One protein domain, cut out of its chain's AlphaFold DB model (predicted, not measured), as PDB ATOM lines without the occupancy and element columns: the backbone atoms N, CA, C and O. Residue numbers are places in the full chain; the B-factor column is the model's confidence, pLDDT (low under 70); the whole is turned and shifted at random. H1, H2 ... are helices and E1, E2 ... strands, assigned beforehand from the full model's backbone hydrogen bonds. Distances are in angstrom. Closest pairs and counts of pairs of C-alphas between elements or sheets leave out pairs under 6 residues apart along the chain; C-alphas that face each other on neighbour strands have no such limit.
ATOM      1  N   LYS A  14     -25.576 -29.157   8.784       66.62
ATOM      2  CA  LYS A  14     -24.484 -28.848   7.841       66.62
ATOM      3  C   LYS A  14     -23.660 -27.647   8.298       66.62
ATOM      4  O   LYS A  14     -22.437 -27.696   8.205       66.62
ATOM      5  N   ALA A  15     -24.308 -26.597   8.803       71.00
ATOM      6  CA  ALA A  15     -23.619 -25.416   9.319       71.00
ATOM      7  C   ALA A  15     -22.759 -25.741  10.554       71.00
ATOM      8  O   ALA A  15     -21.625 -25.274  10.657       71.00
ATOM      9  N   GLU A  16     -23.266 -26.575  11.463       70.56
ATOM     10  CA  GLU A  16     -22.527 -27.033  12.646       70.56
ATOM     11  C   GLU A  16     -21.332 -27.928  12.275       70.56
ATOM     12  O   GLU A  16     -20.220 -27.710  12.755       70.56
ATOM     13  N   LEU A  17     -21.517 -28.862  11.336       65.50
ATOM     14  CA  LEU A  17     -20.428 -29.691  10.807       65.50
ATOM     15  C   LEU A  17     -19.340 -28.859  10.116       65.50
ATOM     16  O   LEU A  17     -18.151 -29.144  10.263       65.50
ATOM     17  N   GLU A  18     -19.724 -27.824   9.366       69.88
ATOM     18  CA  GLU A  18     -18.755 -26.933   8.727       69.88
ATOM     19  C   GLU A  18     -17.971 -26.117   9.753       69.88
ATOM     20  O   GLU A  18     -16.761 -25.947   9.611       69.88
ATOM     21  N   LYS A  19     -18.621 -25.688  10.839       73.38
ATOM     22  CA  LYS A  19     -17.945 -25.023  11.954       73.38
ATOM     23  C   LYS A  19     -16.868 -25.922  12.575       73.38
ATOM     24  O   LYS A  19     -15.721 -25.492  12.676       73.38
ATOM     25  N   HIS A  20     -17.196 -27.169  12.920       66.25
ATOM     26  CA  HIS A  20     -16.221 -28.117  13.480       66.25
ATOM     27  C   HIS A  20     -15.078 -28.430  12.501       66.25
ATOM     28  O   HIS A  20     -13.921 -28.558  12.903       66.25
ATOM     29  N   ARG A  21     -15.371 -28.506  11.197       69.31
ATOM     30  CA  ARG A  21     -14.343 -28.673  10.161       69.31
ATOM     31  C   ARG A  21     -13.365 -27.495  10.142       69.31
ATOM     32  O   ARG A  21     -12.158 -27.716  10.084       69.31
ATOM     33  N   LEU A  22     -13.865 -26.262  10.182       73.81
ATOM     34  CA  LEU A  22     -13.027 -25.060  10.200       73.81
ATOM     35  C   LEU A  22     -12.163 -24.987  11.465       73.81
ATOM     36  O   LEU A  22     -10.995 -24.607  11.384       73.81
ATOM     37  N   GLU A  23     -12.697 -25.409  12.613       69.50
ATOM     38  CA  GLU A  23     -11.930 -25.548  13.856       69.50
ATOM     39  C   GLU A  23     -10.802 -26.581  13.695       69.50
ATOM     40  O   GLU A  23      -9.646 -26.267  13.973       69.50
ATOM     41  N   ALA A  24     -11.083 -27.766  13.140       67.38
ATOM     42  CA  ALA A  24     -10.063 -28.783  12.869       67.38
ATOM     43  C   ALA A  24      -8.972 -28.304  11.887       67.38
ATOM     44  O   ALA A  24      -7.791 -28.587  12.089       67.38
ATOM     45  N   ILE A  25      -9.337 -27.542  10.848       70.62
ATOM     46  CA  ILE A  25      -8.370 -26.923   9.924       70.62
ATOM     47  C   ILE A  25      -7.479 -25.925  10.671       70.62
ATOM     48  O   ILE A  25      -6.260 -25.979  10.526       70.62
ATOM     49  N   SER A  26      -8.064 -25.064  11.510       71.19
ATOM     50  CA  SER A  26      -7.304 -24.101  12.315       71.19
ATOM     51  C   SER A  26      -6.318 -24.788  13.263       71.19
ATOM     52  O   SER A  26      -5.237 -24.254  13.512       71.19
ATOM     53  N   ILE A  27      -6.675 -25.960  13.790       67.88
ATOM     54  CA  ILE A  27      -5.789 -26.774  14.628       67.88
ATOM     55  C   ILE A  27      -4.607 -27.288  13.813       67.88
ATOM     56  O   ILE A  27      -3.464 -27.119  14.230       67.88
ATOM     57  N   LEU A  28      -4.870 -27.873  12.642       67.81
ATOM     58  CA  LEU A  28      -3.813 -28.354  11.753       67.81
ATOM     59  C   LEU A  28      -2.887 -27.216  11.311       67.81
ATOM     60  O   LEU A  28      -1.681 -27.416  11.238       67.81
ATOM     61  N   ASP A  29      -3.415 -26.017  11.071       74.06
ATOM     62  CA  ASP A  29      -2.596 -24.852  10.724       74.06
ATOM     63  C   ASP A  29      -1.661 -24.433  11.862       74.06
ATOM     64  O   ASP A  29      -0.474 -24.201  11.622       74.06
ATOM     65  N   ALA A  30      -2.164 -24.377  13.100       69.56
ATOM     66  CA  ALA A  30      -1.332 -24.101  14.271       69.56
ATOM     67  C   ALA A  30      -0.249 -25.177  14.441       69.56
ATOM     68  O   ALA A  30       0.918 -24.867  14.677       69.56
ATOM     69  N   PHE A  31      -0.621 -26.436  14.228       67.62
ATOM     70  CA  PHE A  31       0.275 -27.582  14.307       67.62
ATOM     71  C   PHE A  31       1.408 -27.520  13.280       67.62
ATOM     72  O   PHE A  31       2.573 -27.744  13.599       67.62
ATOM     73  N   LEU A  32       1.077 -27.149  12.041       68.50
ATOM     74  CA  LEU A  32       2.028 -27.031  10.940       68.50
ATOM     75  C   LEU A  32       2.948 -25.801  11.051       68.50
ATOM     76  O   LEU A  32       3.781 -25.579  10.171       68.50
ATOM     77  N   SER A  33       2.804 -25.009  12.118       66.75
ATOM     78  CA  SER A  33       3.624 -23.831  12.409       66.75
ATOM     79  C   SER A  33       4.654 -24.035  13.538       66.75
ATOM     80  O   SER A  33       5.398 -23.104  13.846       66.75
ATOM     81  N   GLU A  34       4.729 -25.234  14.143       66.44
ATOM     82  CA  GLU A  34       5.684 -25.577  15.216       66.44
ATOM     83  C   GLU A  34       7.150 -25.751  14.731       66.44
ATOM     84  O   GLU A  34       7.441 -25.829  13.538       66.44
ATOM     85  N   GLU A  35       8.109 -25.820  15.670       65.62
ATOM     86  CA  GLU A  35       9.547 -25.990  15.390       65.62
ATOM     87  C   GLU A  35       9.881 -27.277  14.593       65.62
ATOM     88  O   GLU A  35       9.323 -28.353  14.822       65.62
ATOM     89  N   ASN A  36      10.874 -27.177  13.699       62.84
ATOM     90  CA  ASN A  36      11.179 -28.157  12.641       62.84
ATOM     91  C   ASN A  36      11.329 -29.633  13.074       62.84
ATOM     92  O   ASN A  36      10.937 -30.517  12.314       62.84
ATOM     93  N   GLU A  37      11.915 -29.942  14.238       64.88
ATOM     94  CA  GLU A  37      12.146 -31.346  14.639       64.88
ATOM     95  C   GLU A  37      10.851 -32.071  15.028       64.88
ATOM     96  O   GLU A  37      10.669 -33.242  14.686       64.88
ATOM     97  N   LYS A  38       9.922 -31.374  15.692       70.94
ATOM     98  CA  LYS A  38       8.600 -31.929  16.021       70.94
ATOM     99  C   LYS A  38       7.773 -32.130  14.755       70.94
ATOM    100  O   LYS A  38       7.127 -33.165  14.604       70.94
ATOM    101  N   LEU A  39       7.902 -31.196  13.816       73.31
ATOM    102  CA  LEU A  39       7.212 -31.195  12.533       73.31
ATOM    103  C   LEU A  39       7.607 -32.390  11.637       73.31
ATOM    104  O   LEU A  39       6.750 -32.982  10.981       73.31
ATOM    105  N   GLU A  40       8.883 -32.803  11.639       77.06
ATOM    106  CA  GLU A  40       9.368 -33.973  10.877       77.06
ATOM    107  C   GLU A  40       8.783 -35.303  11.403       77.06
ATOM    108  O   GLU A  40       8.377 -36.174  10.628       77.06
ATOM    109  N   GLU A  41       8.723 -35.486  12.724       73.56
ATOM    110  CA  GLU A  41       8.091 -36.657  13.348       73.56
ATOM    111  C   GLU A  41       6.583 -36.690  13.081       73.56
ATOM    112  O   GLU A  41       6.045 -37.705  12.643       73.56
ATOM    113  N   GLN A  42       5.920 -35.555  13.261       71.94
ATOM    114  CA  GLN A  42       4.496 -35.387  13.010       71.94
ATOM    115  C   GLN A  42       4.112 -35.688  11.554       71.94
ATOM    116  O   GLN A  42       3.158 -36.422  11.298       71.94
ATOM    117  N   MET A  43       4.883 -35.186  10.585       79.50
ATOM    118  CA  MET A  43       4.608 -35.414   9.164       79.50
ATOM    119  C   MET A  43       4.734 -36.891   8.770       79.50
ATOM    120  O   MET A  43       3.977 -37.368   7.926       79.50
ATOM    121  N   ARG A  44       5.627 -37.653   9.419       77.69
ATOM    122  CA  ARG A  44       5.680 -39.114   9.237       77.69
ATOM    123  C   ARG A  44       4.399 -39.796   9.697       77.69
ATOM    124  O   ARG A  44       3.902 -40.672   8.990       77.69
ATOM    125  N   VAL A  45       3.869 -39.399  10.854       73.56
ATOM    126  CA  VAL A  45       2.610 -39.937  11.389       73.56
ATOM    127  C   VAL A  45       1.462 -39.618  10.428       73.56
ATOM    128  O   VAL A  45       0.761 -40.532   9.997       73.56
ATOM    129  N   TYR A  46       1.334 -38.359   9.998       75.00
ATOM    130  CA  TYR A  46       0.324 -37.943   9.019       75.00
ATOM    131  C   TYR A  46       0.419 -38.727   7.714       75.00
ATOM    132  O   TYR A  46      -0.580 -39.255   7.218       75.00
ATOM    133  N   PHE A  47       1.629 -38.856   7.172       80.31
ATOM    134  CA  PHE A  47       1.846 -39.578   5.931       80.31
ATOM    135  C   PHE A  47       1.447 -41.052   6.041       80.31
ATOM    136  O   PHE A  47       0.789 -41.576   5.138       80.31
ATOM    137  N   ARG A  48       1.789 -41.710   7.155       77.88
ATOM    138  CA  ARG A  48       1.474 -43.124   7.388       77.88
ATOM    139  C   ARG A  48      -0.024 -43.405   7.281       77.88
ATOM    140  O   ARG A  48      -0.393 -44.384   6.638       77.88
ATOM    141  N   PHE A  49      -0.860 -42.543   7.856       75.50
ATOM    142  CA  PHE A  49      -2.315 -42.735   7.877       75.50
ATOM    143  C   PHE A  49      -3.043 -42.125   6.684       75.50
ATOM    144  O   PHE A  49      -4.141 -42.553   6.359       75.50
ATOM    145  N   SER A  50      -2.428 -41.171   5.987       80.19
ATOM    146  CA  SER A  50      -3.040 -40.563   4.809       80.19
ATOM    147  C   SER A  50      -3.349 -41.578   3.713       80.19
ATOM    148  O   SER A  50      -2.640 -42.576   3.545       80.19
ATOM    149  N   THR A  51      -4.363 -41.296   2.904       80.12
ATOM    150  CA  THR A  51      -4.751 -42.114   1.747       80.12
ATOM    151  C   THR A  51      -4.270 -41.465   0.455       80.12
ATOM    152  O   THR A  51      -4.194 -40.243   0.358       80.12
ATOM    153  N   LEU A  52      -3.881 -42.266  -0.544       80.62
ATOM    154  CA  LEU A  52      -3.517 -41.702  -1.847       80.62
ATOM    155  C   LEU A  52      -4.781 -41.123  -2.487       80.62
ATOM    156  O   LEU A  52      -5.787 -41.821  -2.591       80.62
ATOM    157  N   HIS A  53      -4.711 -39.868  -2.911       80.00
ATOM    158  CA  HIS A  53      -5.819 -39.164  -3.538       80.00
ATOM    159  C   HIS A  53      -5.620 -38.996  -5.039       80.00
ATOM    160  O   HIS A  53      -6.540 -39.254  -5.807       80.00
ATOM    161  N   ASP A  54      -4.419 -38.583  -5.442       78.25
ATOM    162  CA  ASP A  54      -4.047 -38.416  -6.845       78.25
ATOM    163  C   ASP A  54      -2.538 -38.644  -7.019       78.25
ATOM    164  O   ASP A  54      -1.759 -38.583  -6.061       78.25
ATOM    165  N   GLN A  55      -2.115 -38.914  -8.249       79.12
ATOM    166  CA  GLN A  55      -0.722 -39.112  -8.613       79.12
ATOM    167  C   GLN A  55      -0.408 -38.382  -9.923       79.12
ATOM    168  O   GLN A  55      -1.007 -38.632 -10.967       79.12
ATOM    169  N   GLY A  56       0.592 -37.505  -9.868       70.19
ATOM    170  CA  GLY A  56       1.232 -36.910 -11.032       70.19
ATOM    171  C   GLY A  56       2.513 -37.645 -11.428       70.19
ATOM    172  O   GLY A  56       2.924 -38.630 -10.816       70.19
ATOM    173  N   THR A  57       3.191 -37.130 -12.452       69.19
ATOM    174  CA  THR A  57       4.449 -37.701 -12.963       69.19
ATOM    175  C   THR A  57       5.575 -37.683 -11.924       69.19
ATOM    176  O   THR A  57       6.369 -38.617 -11.857       69.19
ATOM    177  N   GLN A  58       5.641 -36.622 -11.113       70.69
ATOM    178  CA  GLN A  58       6.714 -36.380 -10.135       70.69
ATOM    179  C   GLN A  58       6.191 -35.991  -8.746       70.69
ATOM    180  O   GLN A  58       6.949 -35.503  -7.904       70.69
ATOM    181  N   ALA A  59       4.891 -36.156  -8.515       84.38
ATOM    182  CA  ALA A  59       4.258 -35.805  -7.257       84.38
ATOM    183  C   ALA A  59       3.170 -36.816  -6.914       84.38
ATOM    184  O   ALA A  59       2.462 -37.302  -7.796       84.38
ATOM    185  N   ALA A  60       3.007 -37.086  -5.629       86.44
ATOM    186  CA  ALA A  60       1.886 -37.853  -5.112       86.44
ATOM    187  C   ALA A  60       1.093 -36.975  -4.147       86.44
ATOM    188  O   ALA A  60       1.675 -36.290  -3.301       86.44
ATOM    189  N   ILE A  61      -0.227 -36.973  -4.303       85.69
ATOM    190  CA  ILE A  61      -1.143 -36.204  -3.473       85.69
ATOM    191  C   ILE A  61      -1.824 -37.175  -2.527       85.69
ATOM    192  O   ILE A  61      -2.512 -38.105  -2.948       85.69
ATOM    193  N   TYR A  62      -1.639 -36.934  -1.240       87.00
ATOM    194  CA  TYR A  62      -2.276 -37.701  -0.187       87.00
ATOM    195  C   TYR A  62      -3.337 -36.861   0.496       87.00
ATOM    196  O   TYR A  62      -3.157 -35.666   0.714       87.00
ATOM    197  N   LYS A  63      -4.450 -37.493   0.833       84.75
ATOM    198  CA  LYS A  63      -5.569 -36.881   1.529       84.75
ATOM    199  C   LYS A  63      -5.496 -37.265   3.000       84.75
ATOM    200  O   LYS A  63      -5.301 -38.437   3.318       84.75
ATOM    201  N   TYR A  64      -5.635 -36.267   3.869       77.50
ATOM    202  CA  TYR A  64      -5.724 -36.468   5.307       77.50
ATOM    203  C   TYR A  64      -7.126 -36.107   5.794       77.50
ATOM    204  O   TYR A  64      -7.605 -34.983   5.598       77.50
ATOM    205  N   THR A  65      -7.808 -37.090   6.364       75.94
ATOM    206  CA  THR A  65      -9.207 -37.003   6.784       75.94
ATOM    207  C   THR A  65      -9.338 -36.900   8.299       75.94
ATOM    208  O   THR A  65      -8.399 -37.157   9.050       75.94
ATOM    209  N   VAL A  66     -10.539 -36.546   8.757       69.25
ATOM    210  CA  VAL A  66     -10.903 -36.610  10.181       69.25
ATOM    211  C   VAL A  66     -10.716 -38.028  10.736       69.25
ATOM    212  O   VAL A  66     -10.231 -38.191  11.852       69.25
ATOM    213  N   HIS A  67     -11.046 -39.056   9.951       67.44
ATOM    214  CA  HIS A  67     -10.866 -40.449  10.353       67.44
ATOM    215  C   HIS A  67      -9.386 -40.802  10.551       67.44
ATOM    216  O   HIS A  67      -9.015 -41.415  11.550       67.44
ATOM    217  N   ASP A  68      -8.516 -40.335   9.652       71.25
ATOM    218  CA  ASP A  68      -7.068 -40.532   9.781       71.25
ATOM    219  C   ASP A  68      -6.515 -39.844  11.044       71.25
ATOM    220  O   ASP A  68      -5.560 -40.331  11.653       71.25
ATOM    221  N   LEU A  69      -7.136 -38.736  11.469       69.69
ATOM    222  CA  LEU A  69      -6.825 -38.031  12.716       69.69
ATOM    223  C   LEU A  69      -7.285 -38.802  13.957       69.69
ATOM    224  O   LEU A  69      -6.527 -38.904  14.920       69.69
ATOM    225  N   GLN A  70      -8.468 -39.417  13.916       69.69
ATOM    226  CA  GLN A  70      -8.951 -40.307  14.977       69.69
ATOM    227  C   GLN A  70      -8.064 -41.556  15.120       69.69
ATOM    228  O   GLN A  70      -7.733 -41.954  16.236       69.69
ATOM    229  N   ILE A  71      -7.624 -42.160  14.009       69.88
ATOM    230  CA  ILE A  71      -6.677 -43.287  14.045       69.88
ATOM    231  C   ILE A  71      -5.335 -42.826  14.623       69.88
ATOM    232  O   ILE A  71      -4.789 -43.481  15.513       69.88
ATOM    233  N   ALA A  72      -4.810 -41.689  14.162       70.19
ATOM    234  CA  ALA A  72      -3.558 -41.141  14.676       70.19
ATOM    235  C   ALA A  72      -3.631 -40.875  16.189       70.19
ATOM    236  O   ALA A  72      -2.678 -41.180  16.900       70.19
ATOM    237  N   GLN A  73      -4.777 -40.406  16.697       72.75
ATOM    238  CA  GLN A  73      -5.030 -40.213  18.126       72.75
ATOM    239  C   GLN A  73      -4.911 -41.511  18.943       72.75
ATOM    240  O   GLN A  73      -4.420 -41.490  20.070       72.75
ATOM    241  N   GLN A  74      -5.358 -42.643  18.393       73.56
ATOM    242  CA  GLN A  74      -5.303 -43.943  19.072       73.56
ATOM    243  C   GLN A  74      -3.895 -44.544  19.086       73.56
ATOM    244  O   GLN A  74      -3.556 -45.309  19.990       73.56
ATOM    245  N   VAL A  75      -3.087 -44.230  18.070       68.19
ATOM    246  CA  VAL A  75      -1.766 -44.840  17.861       68.19
ATOM    247  C   VAL A  75      -0.628 -43.958  18.390       68.19
ATOM    248  O   VAL A  75       0.421 -44.486  18.760       68.19
ATOM    249  N   ASP A  76      -0.824 -42.638  18.480       68.88
ATOM    250  CA  ASP A  76       0.151 -41.679  19.008       68.88
ATOM    251  C   ASP A  76      -0.458 -40.819  20.140       68.88
ATOM    252  O   ASP A  76      -1.216 -39.880  19.878       68.88
ATOM    253  N   PRO A  77      -0.101 -41.086  21.415       71.25
ATOM    254  CA  PRO A  77      -0.620 -40.353  22.573       71.25
ATOM    255  C   PRO A  77      -0.405 -38.833  22.523       71.25
ATOM    256  O   PRO A  77      -1.154 -38.090  23.153       71.25
ATOM    257  N   ARG A  78       0.588 -38.353  21.762       67.69
ATOM    258  CA  ARG A  78       0.873 -36.916  21.612       67.69
ATOM    259  C   ARG A  78      -0.215 -36.213  20.805       67.69
ATOM    260  O   ARG A  78      -0.631 -35.113  21.161       67.69
ATOM    261  N   VAL A  79      -0.727 -36.880  19.767       65.69
ATOM    262  CA  VAL A  79      -1.855 -36.388  18.960       65.69
ATOM    263  C   VAL A  79      -3.099 -36.254  19.846       65.69
ATOM    264  O   VAL A  79      -3.805 -35.251  19.775       65.69
ATOM    265  N   ALA A  80      -3.323 -37.205  20.758       67.69
ATOM    266  CA  ALA A  80      -4.416 -37.147  21.729       67.69
ATOM    267  C   ALA A  80      -4.286 -36.006  22.748       67.69
ATOM    268  O   ALA A  80      -5.274 -35.334  23.052       67.69
ATOM    269  N   GLU A  81      -3.081 -35.750  23.254       67.19
ATOM    270  CA  GLU A  81      -2.813 -34.639  24.171       67.19
ATOM    271  C   GLU A  81      -3.052 -33.282  23.488       67.19
ATOM    272  O   GLU A  81      -3.726 -32.412  24.036       67.19
ATOM    273  N   GLN A  82      -2.588 -33.115  22.249       63.78
ATOM    274  CA  GLN A  82      -2.747 -31.862  21.507       63.78
ATOM    275  C   GLN A  82      -4.206 -31.599  21.108       63.78
ATOM    276  O   GLN A  82      -4.676 -30.472  21.247       63.78
ATOM    277  N   LEU A  83      -4.957 -32.627  20.695       60.81
ATOM    278  CA  LEU A  83      -6.387 -32.497  20.387       60.81
ATOM    279  C   LEU A  83      -7.234 -32.204  21.632       60.81
ATOM    280  O   LEU A  83      -8.156 -31.390  21.570       60.81
ATOM    281  N   SER A  84      -6.912 -32.822  22.774       62.56
ATOM    282  CA  SER A  84      -7.669 -32.614  24.018       62.56
ATOM    283  C   SER A  84      -7.517 -31.193  24.576       62.56
ATOM    284  O   SER A  84      -8.489 -30.630  25.076       62.56
ATOM    285  N   ASN A  85      -6.355 -30.558  24.388       59.84
ATOM    286  CA  ASN A  85      -6.123 -29.153  24.743       59.84
ATOM    287  C   ASN A  85      -6.948 -28.149  23.913       59.84
ATOM    288  O   ASN A  85      -7.071 -26.989  24.301       59.84
ATOM    289  N   LEU A  86      -7.520 -28.576  22.784       51.38
ATOM    290  CA  LEU A  86      -8.194 -27.704  21.816       51.38
ATOM    291  C   LEU A  86      -9.725 -27.852  21.830       51.38
ATOM    292  O   LEU A  86     -10.408 -27.188  21.060       51.38
ATOM    293  N   SER A  87     -10.273 -28.652  22.756       56.31
ATOM    294  CA  SER A  87     -11.721 -28.816  22.995       56.31
ATOM    295  C   SER A  87     -12.545 -29.291  21.786       56.31
ATOM    296  O   SER A  87     -13.745 -29.031  21.731       56.31
ATOM    297  N   VAL A  88     -11.937 -29.999  20.828       57.38
ATOM    298  CA  VAL A  88     -12.658 -30.559  19.673       57.38
ATOM    299  C   VAL A  88     -13.051 -32.006  19.950       57.38
ATOM    300  O   VAL A  88     -12.192 -32.876  20.097       57.38
ATOM    301  N   ASP A  89     -14.354 -32.278  19.989       63.28
ATOM    302  CA  ASP A  89     -14.880 -33.641  20.058       63.28
ATOM    303  C   ASP A  89     -14.993 -34.231  18.646       63.28
ATOM    304  O   ASP A  89     -16.004 -34.083  17.955       63.28
ATOM    305  N   LEU A  90     -13.930 -34.911  18.203       62.12
ATOM    306  CA  LEU A  90     -13.892 -35.567  16.893       62.12
ATOM    307  C   LEU A  90     -14.957 -36.664  16.736       62.12
ATOM    308  O   LEU A  90     -15.228 -37.055  15.605       62.12
ATOM    309  N   ASN A  91     -15.569 -37.149  17.822       60.56
ATOM    310  CA  ASN A  91     -16.631 -38.159  17.758       60.56
ATOM    311  C   ASN A  91     -17.985 -37.567  17.324       60.56
ATOM    312  O   ASN A  91     -18.909 -38.316  17.021       60.56
ATOM    313  N   GLN A  92     -18.117 -36.234  17.284       57.91
ATOM    314  CA  GLN A  92     -19.311 -35.544  16.773       57.91
ATOM    315  C   GLN A  92     -19.270 -35.309  15.257       57.91
ATOM    316  O   GLN A  92     -20.272 -34.917  14.657       57.91
ATOM    317  N   LEU A  93     -18.118 -35.543  14.623       57.44
ATOM    318  CA  LEU A  93     -17.984 -35.558  13.171       57.44
ATOM    319  C   LEU A  93     -18.476 -36.934  12.687       57.44
ATOM    320  O   LEU A  93     -17.781 -37.932  12.830       57.44
ATOM    321  N   ASP A  94     -19.727 -36.965  12.221       48.56
ATOM    322  CA  ASP A  94     -20.531 -38.152  11.881       48.56
ATOM    323  C   ASP A  94     -19.764 -39.273  11.141       48.56
ATOM    324  O   ASP A  94     -19.116 -39.030  10.121       48.56
ATOM    325  N   GLU A  95     -19.930 -40.522  11.600       42.53
ATOM    326  CA  GLU A  95     -19.397 -41.749  10.978       42.53
ATOM    327  C   GLU A  95     -19.919 -41.971   9.541       42.53
ATOM    328  O   GLU A  95     -19.338 -42.753   8.786       42.53
ATOM    329  N   GLN A  96     -21.002 -41.288   9.141       41.31
ATOM    330  CA  GLN A  96     -21.588 -41.374   7.796       41.31
ATOM    331  C   GLN A  96     -21.060 -40.350   6.773       41.31
ATOM    332  O   GLN A  96     -21.398 -40.477   5.596       41.31
ATOM    333  N   ASP A  97     -20.183 -39.408   7.154       48.78
ATOM    334  CA  ASP A  97     -19.409 -38.596   6.189       48.78
ATOM    335  C   ASP A  97     -17.883 -38.825   6.341       48.78
ATOM    336  O   ASP A  97     -17.119 -37.895   6.620       48.78
ATOM    337  N   PRO A  98     -17.398 -40.073   6.150       39.47
ATOM    338  CA  PRO A  98     -15.996 -40.469   6.341       39.47
ATOM    339  C   PRO A  98     -15.017 -39.856   5.317       39.47
ATOM    340  O   PRO A  98     -13.863 -40.273   5.227       39.47
ATOM    341  N   LEU A  99     -15.446 -38.873   4.515       46.78
ATOM    342  CA  LEU A  99     -14.709 -38.354   3.361       46.78
ATOM    343  C   LEU A  99     -14.400 -36.855   3.412       46.78
ATOM    344  O   LEU A  99     -13.778 -36.353   2.468       46.78
ATOM    345  N   ARG A 100     -14.722 -36.128   4.487       63.56
ATOM    346  CA  ARG A 100     -14.288 -34.727   4.611       63.56
ATOM    347  C   ARG A 100     -12.789 -34.664   4.878       63.56
ATOM    348  O   ARG A 100     -12.320 -34.816   6.006       63.56
ATOM    349  N   ALA A 101     -12.015 -34.461   3.816       65.19
ATOM    350  CA  ALA A 101     -10.614 -34.145   3.999       65.19
ATOM    351  C   ALA A 101     -10.422 -32.766   4.584       65.19
ATOM    352  O   ALA A 101     -11.135 -31.816   4.259       65.19
ATOM    353  N   LEU A 102      -9.407 -32.698   5.431       70.44
ATOM    354  CA  LEU A 102      -8.992 -31.483   6.094       70.44
ATOM    355  C   LEU A 102      -7.892 -30.811   5.275       70.44
ATOM    356  O   LEU A 102      -8.001 -29.643   4.910       70.44
ATOM    357  N   LYS A 103      -6.866 -31.586   4.921       76.31
ATOM    358  CA  LYS A 103      -5.700 -31.134   4.163       76.31
ATOM    359  C   LYS A 103      -5.334 -32.156   3.093       76.31
ATOM    360  O   LYS A 103      -5.647 -33.347   3.203       76.31
ATOM    361  N   VAL A 104      -4.627 -31.687   2.076       84.19
ATOM    362  CA  VAL A 104      -3.884 -32.535   1.144       84.19
ATOM    363  C   VAL A 104      -2.392 -32.314   1.321       84.19
ATOM    364  O   VAL A 104      -1.942 -31.218   1.634       84.19
ATOM    365  N   MET A 105      -1.624 -33.373   1.117       86.38
ATOM    366  CA  MET A 105      -0.172 -33.375   1.174       86.38
ATOM    367  C   MET A 105       0.354 -33.680  -0.221       86.38
ATOM    368  O   MET A 105       0.267 -34.823  -0.676       86.38
ATOM    369  N   LYS A 106       0.889 -32.666  -0.904       91.31
ATOM    370  CA  LYS A 106       1.608 -32.853  -2.170       91.31
ATOM    371  C   LYS A 106       3.060 -33.170  -1.835       91.31
ATOM    372  O   LYS A 106       3.762 -32.337  -1.269       91.31
ATOM    373  N   ILE A 107       3.492 -34.388  -2.139       89.75
ATOM    374  CA  ILE A 107       4.862 -34.846  -1.891       89.75
ATOM    375  C   ILE A 107       5.592 -34.877  -3.223       89.75
ATOM    376  O   ILE A 107       5.179 -35.593  -4.135       89.75
ATOM    377  N   VAL A 144      -1.798 -22.609   1.763       90.56
ATOM    378  CA  VAL A 144      -0.663 -23.518   1.804       90.56
ATOM    379  C   VAL A 144       0.150 -23.252   3.059       90.56
ATOM    380  O   VAL A 144       0.368 -22.102   3.441       90.56
ATOM    381  N   ASN A 145       0.587 -24.321   3.712       88.38
ATOM    382  CA  ASN A 145       1.483 -24.245   4.856       88.38
ATOM    383  C   ASN A 145       2.942 -24.353   4.375       88.38
ATOM    384  O   ASN A 145       3.200 -24.909   3.301       88.38
ATOM    385  N   PRO A 146       3.918 -23.841   5.147       89.38
ATOM    386  CA  PRO A 146       5.328 -23.980   4.805       89.38
ATOM    387  C   PRO A 146       5.717 -25.439   4.501       89.38
ATOM    388  O   PRO A 146       5.253 -26.346   5.195       89.38
ATOM    389  N   PRO A 147       6.580 -25.683   3.494       91.06
ATOM    390  CA  PRO A 147       7.040 -27.027   3.188       91.06
ATOM    391  C   PRO A 147       7.712 -27.697   4.383       91.06
ATOM    392  O   PRO A 147       8.606 -27.121   5.007       91.06
ATOM    393  N   VAL A 148       7.348 -28.950   4.632       90.12
ATOM    394  CA  VAL A 148       7.944 -29.781   5.678       90.12
ATOM    395  C   VAL A 148       8.843 -30.819   5.033       90.12
ATOM    396  O   VAL A 148       8.439 -31.497   4.090       90.12
ATOM    397  N   ARG A 149      10.064 -30.973   5.549       90.62
ATOM    398  CA  ARG A 149      10.976 -32.031   5.103       90.62
ATOM    399  C   ARG A 149      10.979 -33.157   6.116       90.62
ATOM    400  O   ARG A 149      11.135 -32.896   7.305       90.62
ATOM    401  N   PHE A 150      10.882 -34.395   5.649       87.75
ATOM    402  CA  PHE A 150      11.036 -35.549   6.526       87.75
ATOM    403  C   PHE A 150      11.814 -36.681   5.868       87.75
ATOM    404  O   PHE A 150      11.867 -36.808   4.643       87.75
ATOM    405  N   THR A 151      12.425 -37.508   6.712       89.56
ATOM    406  CA  THR A 151      13.105 -38.739   6.315       89.56
ATOM    407  C   THR A 151      12.095 -39.891   6.346       89.56
ATOM    408  O   THR A 151      11.670 -40.282   7.438       89.56
ATOM    409  N   PRO A 152      11.659 -40.437   5.196       87.50
ATOM    410  CA  PRO A 152      10.685 -41.517   5.187       87.50
ATOM    411  C   PRO A 152      11.278 -42.788   5.799       87.50
ATOM    412  O   PRO A 152      12.414 -43.166   5.514       87.50
ATOM    413  N   ASP A 153      10.490 -43.474   6.630       86.19
ATOM    414  CA  ASP A 153      10.831 -44.827   7.064       86.19
ATOM    415  C   ASP A 153      10.769 -45.813   5.880       86.19
ATOM    416  O   ASP A 153      10.354 -45.473   4.769       86.19
ATOM    417  N   ARG A 154      11.202 -47.061   6.092       87.19
ATOM    418  CA  ARG A 154      11.278 -48.062   5.016       87.19
ATOM    419  C   ARG A 154       9.930 -48.291   4.320       87.19
ATOM    420  O   ARG A 154       9.900 -48.488   3.106       87.19
ATOM    421  N   GLU A 155       8.839 -48.291   5.078       86.00
ATOM    422  CA  GLU A 155       7.491 -48.499   4.548       86.00
ATOM    423  C   GLU A 155       7.027 -47.288   3.734       86.00
ATOM    424  O   GLU A 155       6.580 -47.433   2.595       86.00
ATOM    425  N   SER A 156       7.221 -46.090   4.282       84.75
ATOM    426  CA  SER A 156       6.912 -44.814   3.644       84.75
ATOM    427  C   SER A 156       7.707 -44.629   2.356       84.75
ATOM    428  O   SER A 156       7.138 -44.265   1.332       84.75
ATOM    429  N   ALA A 157       9.001 -44.956   2.361       87.38
ATOM    430  CA  ALA A 157       9.858 -44.892   1.183       87.38
ATOM    431  C   ALA A 157       9.399 -45.877   0.095       87.38
ATOM    432  O   ALA A 157       9.307 -45.509  -1.073       87.38
ATOM    433  N   ALA A 158       9.038 -47.112   0.468       86.81
ATOM    434  CA  ALA A 158       8.481 -48.086  -0.470       86.81
ATOM    435  C   ALA A 158       7.111 -47.651  -1.019       86.81
ATOM    436  O   ALA A 158       6.776 -47.932  -2.171       86.81
ATOM    437  N   ARG A 159       6.301 -46.960  -0.211       85.69
ATOM    438  CA  ARG A 159       5.033 -46.363  -0.639       85.69
ATOM    439  C   ARG A 159       5.264 -45.228  -1.637       85.69
ATOM    440  O   ARG A 159       4.691 -45.280  -2.714       85.69
ATOM    441  N   LEU A 160       6.141 -44.275  -1.333       86.69
ATOM    442  CA  LEU A 160       6.491 -43.157  -2.217       86.69
ATOM    443  C   LEU A 160       7.094 -43.630  -3.548       86.69
ATOM    444  O   LEU A 160       6.686 -43.162  -4.610       86.69
ATOM    445  N   ALA A 161       7.976 -44.633  -3.506       86.25
ATOM    446  CA  ALA A 161       8.591 -45.208  -4.698       86.25
ATOM    447  C   ALA A 161       7.565 -45.836  -5.660       86.25
ATOM    448  O   ALA A 161       7.727 -45.732  -6.873       86.25
ATOM    449  N   ARG A 162       6.477 -46.435  -5.142       85.56
ATOM    450  CA  ARG A 162       5.362 -46.939  -5.973       85.56
ATOM    451  C   ARG A 162       4.636 -45.827  -6.736       85.56
ATOM    452  O   ARG A 162       3.999 -46.117  -7.744       85.56
ATOM    453  N   HIS A 163       4.758 -44.584  -6.279       82.56
ATOM    454  CA  HIS A 163       4.144 -43.405  -6.884       82.56
ATOM    455  C   HIS A 163       5.165 -42.481  -7.563       82.56
ATOM    456  O   HIS A 163       4.893 -41.302  -7.759       82.56
ATOM    457  N   ASN A 164       6.340 -43.014  -7.929       83.06
ATOM    458  CA  ASN A 164       7.427 -42.288  -8.598       83.06
ATOM    459  C   ASN A 164       7.981 -41.083  -7.817       83.06
ATOM    460  O   ASN A 164       8.658 -40.232  -8.392       83.06
ATOM    461  N   VAL A 165       7.751 -41.023  -6.505       84.25
ATOM    462  CA  VAL A 165       8.372 -40.021  -5.639       84.25
ATOM    463  C   VAL A 165       9.658 -40.610  -5.072       84.25
ATOM    464  O   VAL A 165       9.633 -41.600  -4.337       84.25
ATOM    465  N   GLN A 166      10.791 -40.007  -5.428       83.69
ATOM    466  CA  GLN A 166      12.106 -40.400  -4.924       83.69
ATOM    467  C   GLN A 166      12.600 -39.383  -3.887       83.69
ATOM    468  O   GLN A 166      12.460 -38.182  -4.120       83.69
ATOM    469  N   PRO A 167      13.181 -39.840  -2.762       85.06
ATOM    470  CA  PRO A 167      13.897 -38.956  -1.853       85.06
ATOM    471  C   PRO A 167      15.054 -38.230  -2.548       85.06
ATOM    472  O   PRO A 167      15.671 -38.763  -3.473       85.06
ATOM    473  N   ASP A 168      15.366 -37.032  -2.062       86.88
ATOM    474  CA  ASP A 168      16.541 -36.263  -2.461       86.88
ATOM    475  C   ASP A 168      17.848 -36.987  -2.064       86.88
ATOM    476  O   ASP A 168      17.856 -38.017  -1.386       86.88
ATOM    477  N   ILE A 169      18.995 -36.410  -2.447       86.31
ATOM    478  CA  ILE A 169      20.341 -36.934  -2.137       86.31
ATOM    479  C   ILE A 169      20.568 -37.106  -0.622       86.31
ATOM    480  O   ILE A 169      21.311 -37.993  -0.208       86.31
ATOM    481  N   ASP A 170      19.930 -36.278   0.209       88.31
ATOM    482  CA  ASP A 170      19.988 -36.369   1.674       88.31
ATOM    483  C   ASP A 170      19.004 -37.397   2.264       88.31
ATOM    484  O   ASP A 170      18.881 -37.504   3.483       88.31
ATOM    485  N   GLY A 171      18.309 -38.159   1.414       88.25
ATOM    486  CA  GLY A 171      17.332 -39.167   1.812       88.25
ATOM    487  C   GLY A 171      16.004 -38.591   2.300       88.25
ATOM    488  O   GLY A 171      15.190 -39.351   2.820       88.25
ATOM    489  N   LYS A 172      15.762 -37.281   2.149       90.19
ATOM    490  CA  LYS A 172      14.524 -36.621   2.590       90.19
ATOM    491  C   LYS A 172      13.564 -36.354   1.433       90.19
ATOM    492  O   LYS A 172      13.972 -36.276   0.278       90.19
ATOM    493  N   VAL A 173      12.287 -36.180   1.756       89.88
ATOM    494  CA  VAL A 173      11.255 -35.688   0.827       89.88
ATOM    495  C   VAL A 173      10.637 -34.400   1.355       89.88
ATOM    496  O   VAL A 173      10.586 -34.190   2.569       89.88
ATOM    497  N   ASP A 174      10.154 -33.559   0.440       92.25
ATOM    498  CA  ASP A 174       9.443 -32.327   0.770       92.25
ATOM    499  C   ASP A 174       7.935 -32.554   0.621       92.25
ATOM    500  O   ASP A 174       7.447 -32.987  -0.426       92.25
ATOM    501  N   VAL A 175       7.198 -32.223   1.677       91.88
ATOM    502  CA  VAL A 175       5.739 -32.236   1.724       91.88
ATOM    503  C   VAL A 175       5.240 -30.809   1.715       91.88
ATOM    504  O   VAL A 175       5.701 -29.986   2.504       91.88
ATOM    505  N   LEU A 176       4.263 -30.540   0.859       91.88
ATOM    506  CA  LEU A 176       3.501 -29.306   0.856       91.88
ATOM    507  C   LEU A 176       2.087 -29.572   1.379       91.88
ATOM    508  O   LEU A 176       1.269 -30.141   0.645       91.88
ATOM    509  N   PRO A 177       1.786 -29.208   2.636       89.88
ATOM    510  CA  PRO A 177       0.431 -29.276   3.155       89.88
ATOM    511  C   PRO A 177      -0.400 -28.119   2.591       89.88
ATOM    512  O   PRO A 177       0.024 -26.964   2.631       89.88
ATOM    513  N   MET A 178      -1.584 -28.425   2.074       89.62
ATOM    514  CA  MET A 178      -2.503 -27.453   1.476       89.62
ATOM    515  C   MET A 178      -3.935 -27.734   1.920       89.62
ATOM    516  O   MET A 178      -4.262 -28.857   2.319       89.62
TER     517      MET A 178
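AT A GLANCE: This is residues 14 to 107 and 144 to 178 of the 480 residues of the protein "APH domain-containing protein" of Candidatus Wolfebacteria bacterium (UniProt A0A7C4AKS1). A strongly twisted antiparallel sheet of five strands has H2 packed on one face. H5 packs at one end of the sheet, while H1, the H3-H4 corner and the looping residues 85 to 100 gather towards the other end. The printed part has 129 residues, with five named helices and five named strands in the chain order H1 H2 E1 E2 H3 H4 E3 E4 H5 E5; the sheet's order is E1 E2 E3 E5 E4. The class is mixed, helices and strands. The whole is compact, with a radius of gyration of the C-alphas of 14.7 A, yet elongated, spanning 45 by 28 by 26 A.

HOW THE PARTS SIT: The sheet holds E1, residues 51 to 55, E2, residues 59 to 65, E3, residues 101 to 107, E5, residues 173 to 178, and E4, residues 148 to 150. E1 and E4 are its edge strands. E1 and E2 form a hairpin, with N 53 and O 61 at 2.8 A, within hydrogen-bond range. Also within range are N 62 and O 105 of E2 and E3, at 2.9 A, and N 176 and O 106 of E5 and E3, at 2.8 A. The pairing of E5 is staggered: residues 173 to 175 pair with E4, with N 175 and O 148 at 2.8 A, and residues 175 to 178 with E3. H1, residues 14 to 31, H2, residues 36 to 49, and H5, residues 154 to 162, make two layers with the sheet, helices on one face of it. Their closest C-alphas to named strands include Ile 25 and Leu 102 at 6.0 A for H1, Glu 40 and Phe 150 at 4.9 A for H2, and Leu 160 and Ala 60 at 7.6 A for H5. H3, residues 66 to 75, only grazes the sheet. H2 touches H3 with residues 45 to 49 alone, closest at C-alphas 49 and 68, 5.6 A, about perpendicular at 71 degrees, only just. H3 and H4, residues 77 to 84, touch only at the corner, closest at C-alphas 73 and 80, 4.8 A. H4 is not on the sheet, but H1 and H4 are near each other. Every O i to N i+4 pair is within hydrogen-bond range in H1, H3, H4 and H5, and 9 of 10 in H2.

IN THESE COORDINATES: H1 begins at C-alpha 14, (-24.484, -28.848, 7.841), and is 25.6 A long. H2 is 20.4 A, E2 19.5 A and E3 16.6 A long. E5, 16.0 A long, ends at C-alpha 178, (-2.503, -27.453, 1.476).

THE WHOLE: The C-alphas farthest apart, of Ala 15 and Ile 169, are 46.9 A apart. Residues 108 to 143 are not printed; C-alphas 107 and 144 are 13.1 A apart across this cut. The link from H4 to E3 is long. Mean pLDDT of the printed part is 74.5, with 49 residues under 70, among them 30 to 37 and 78 to 101.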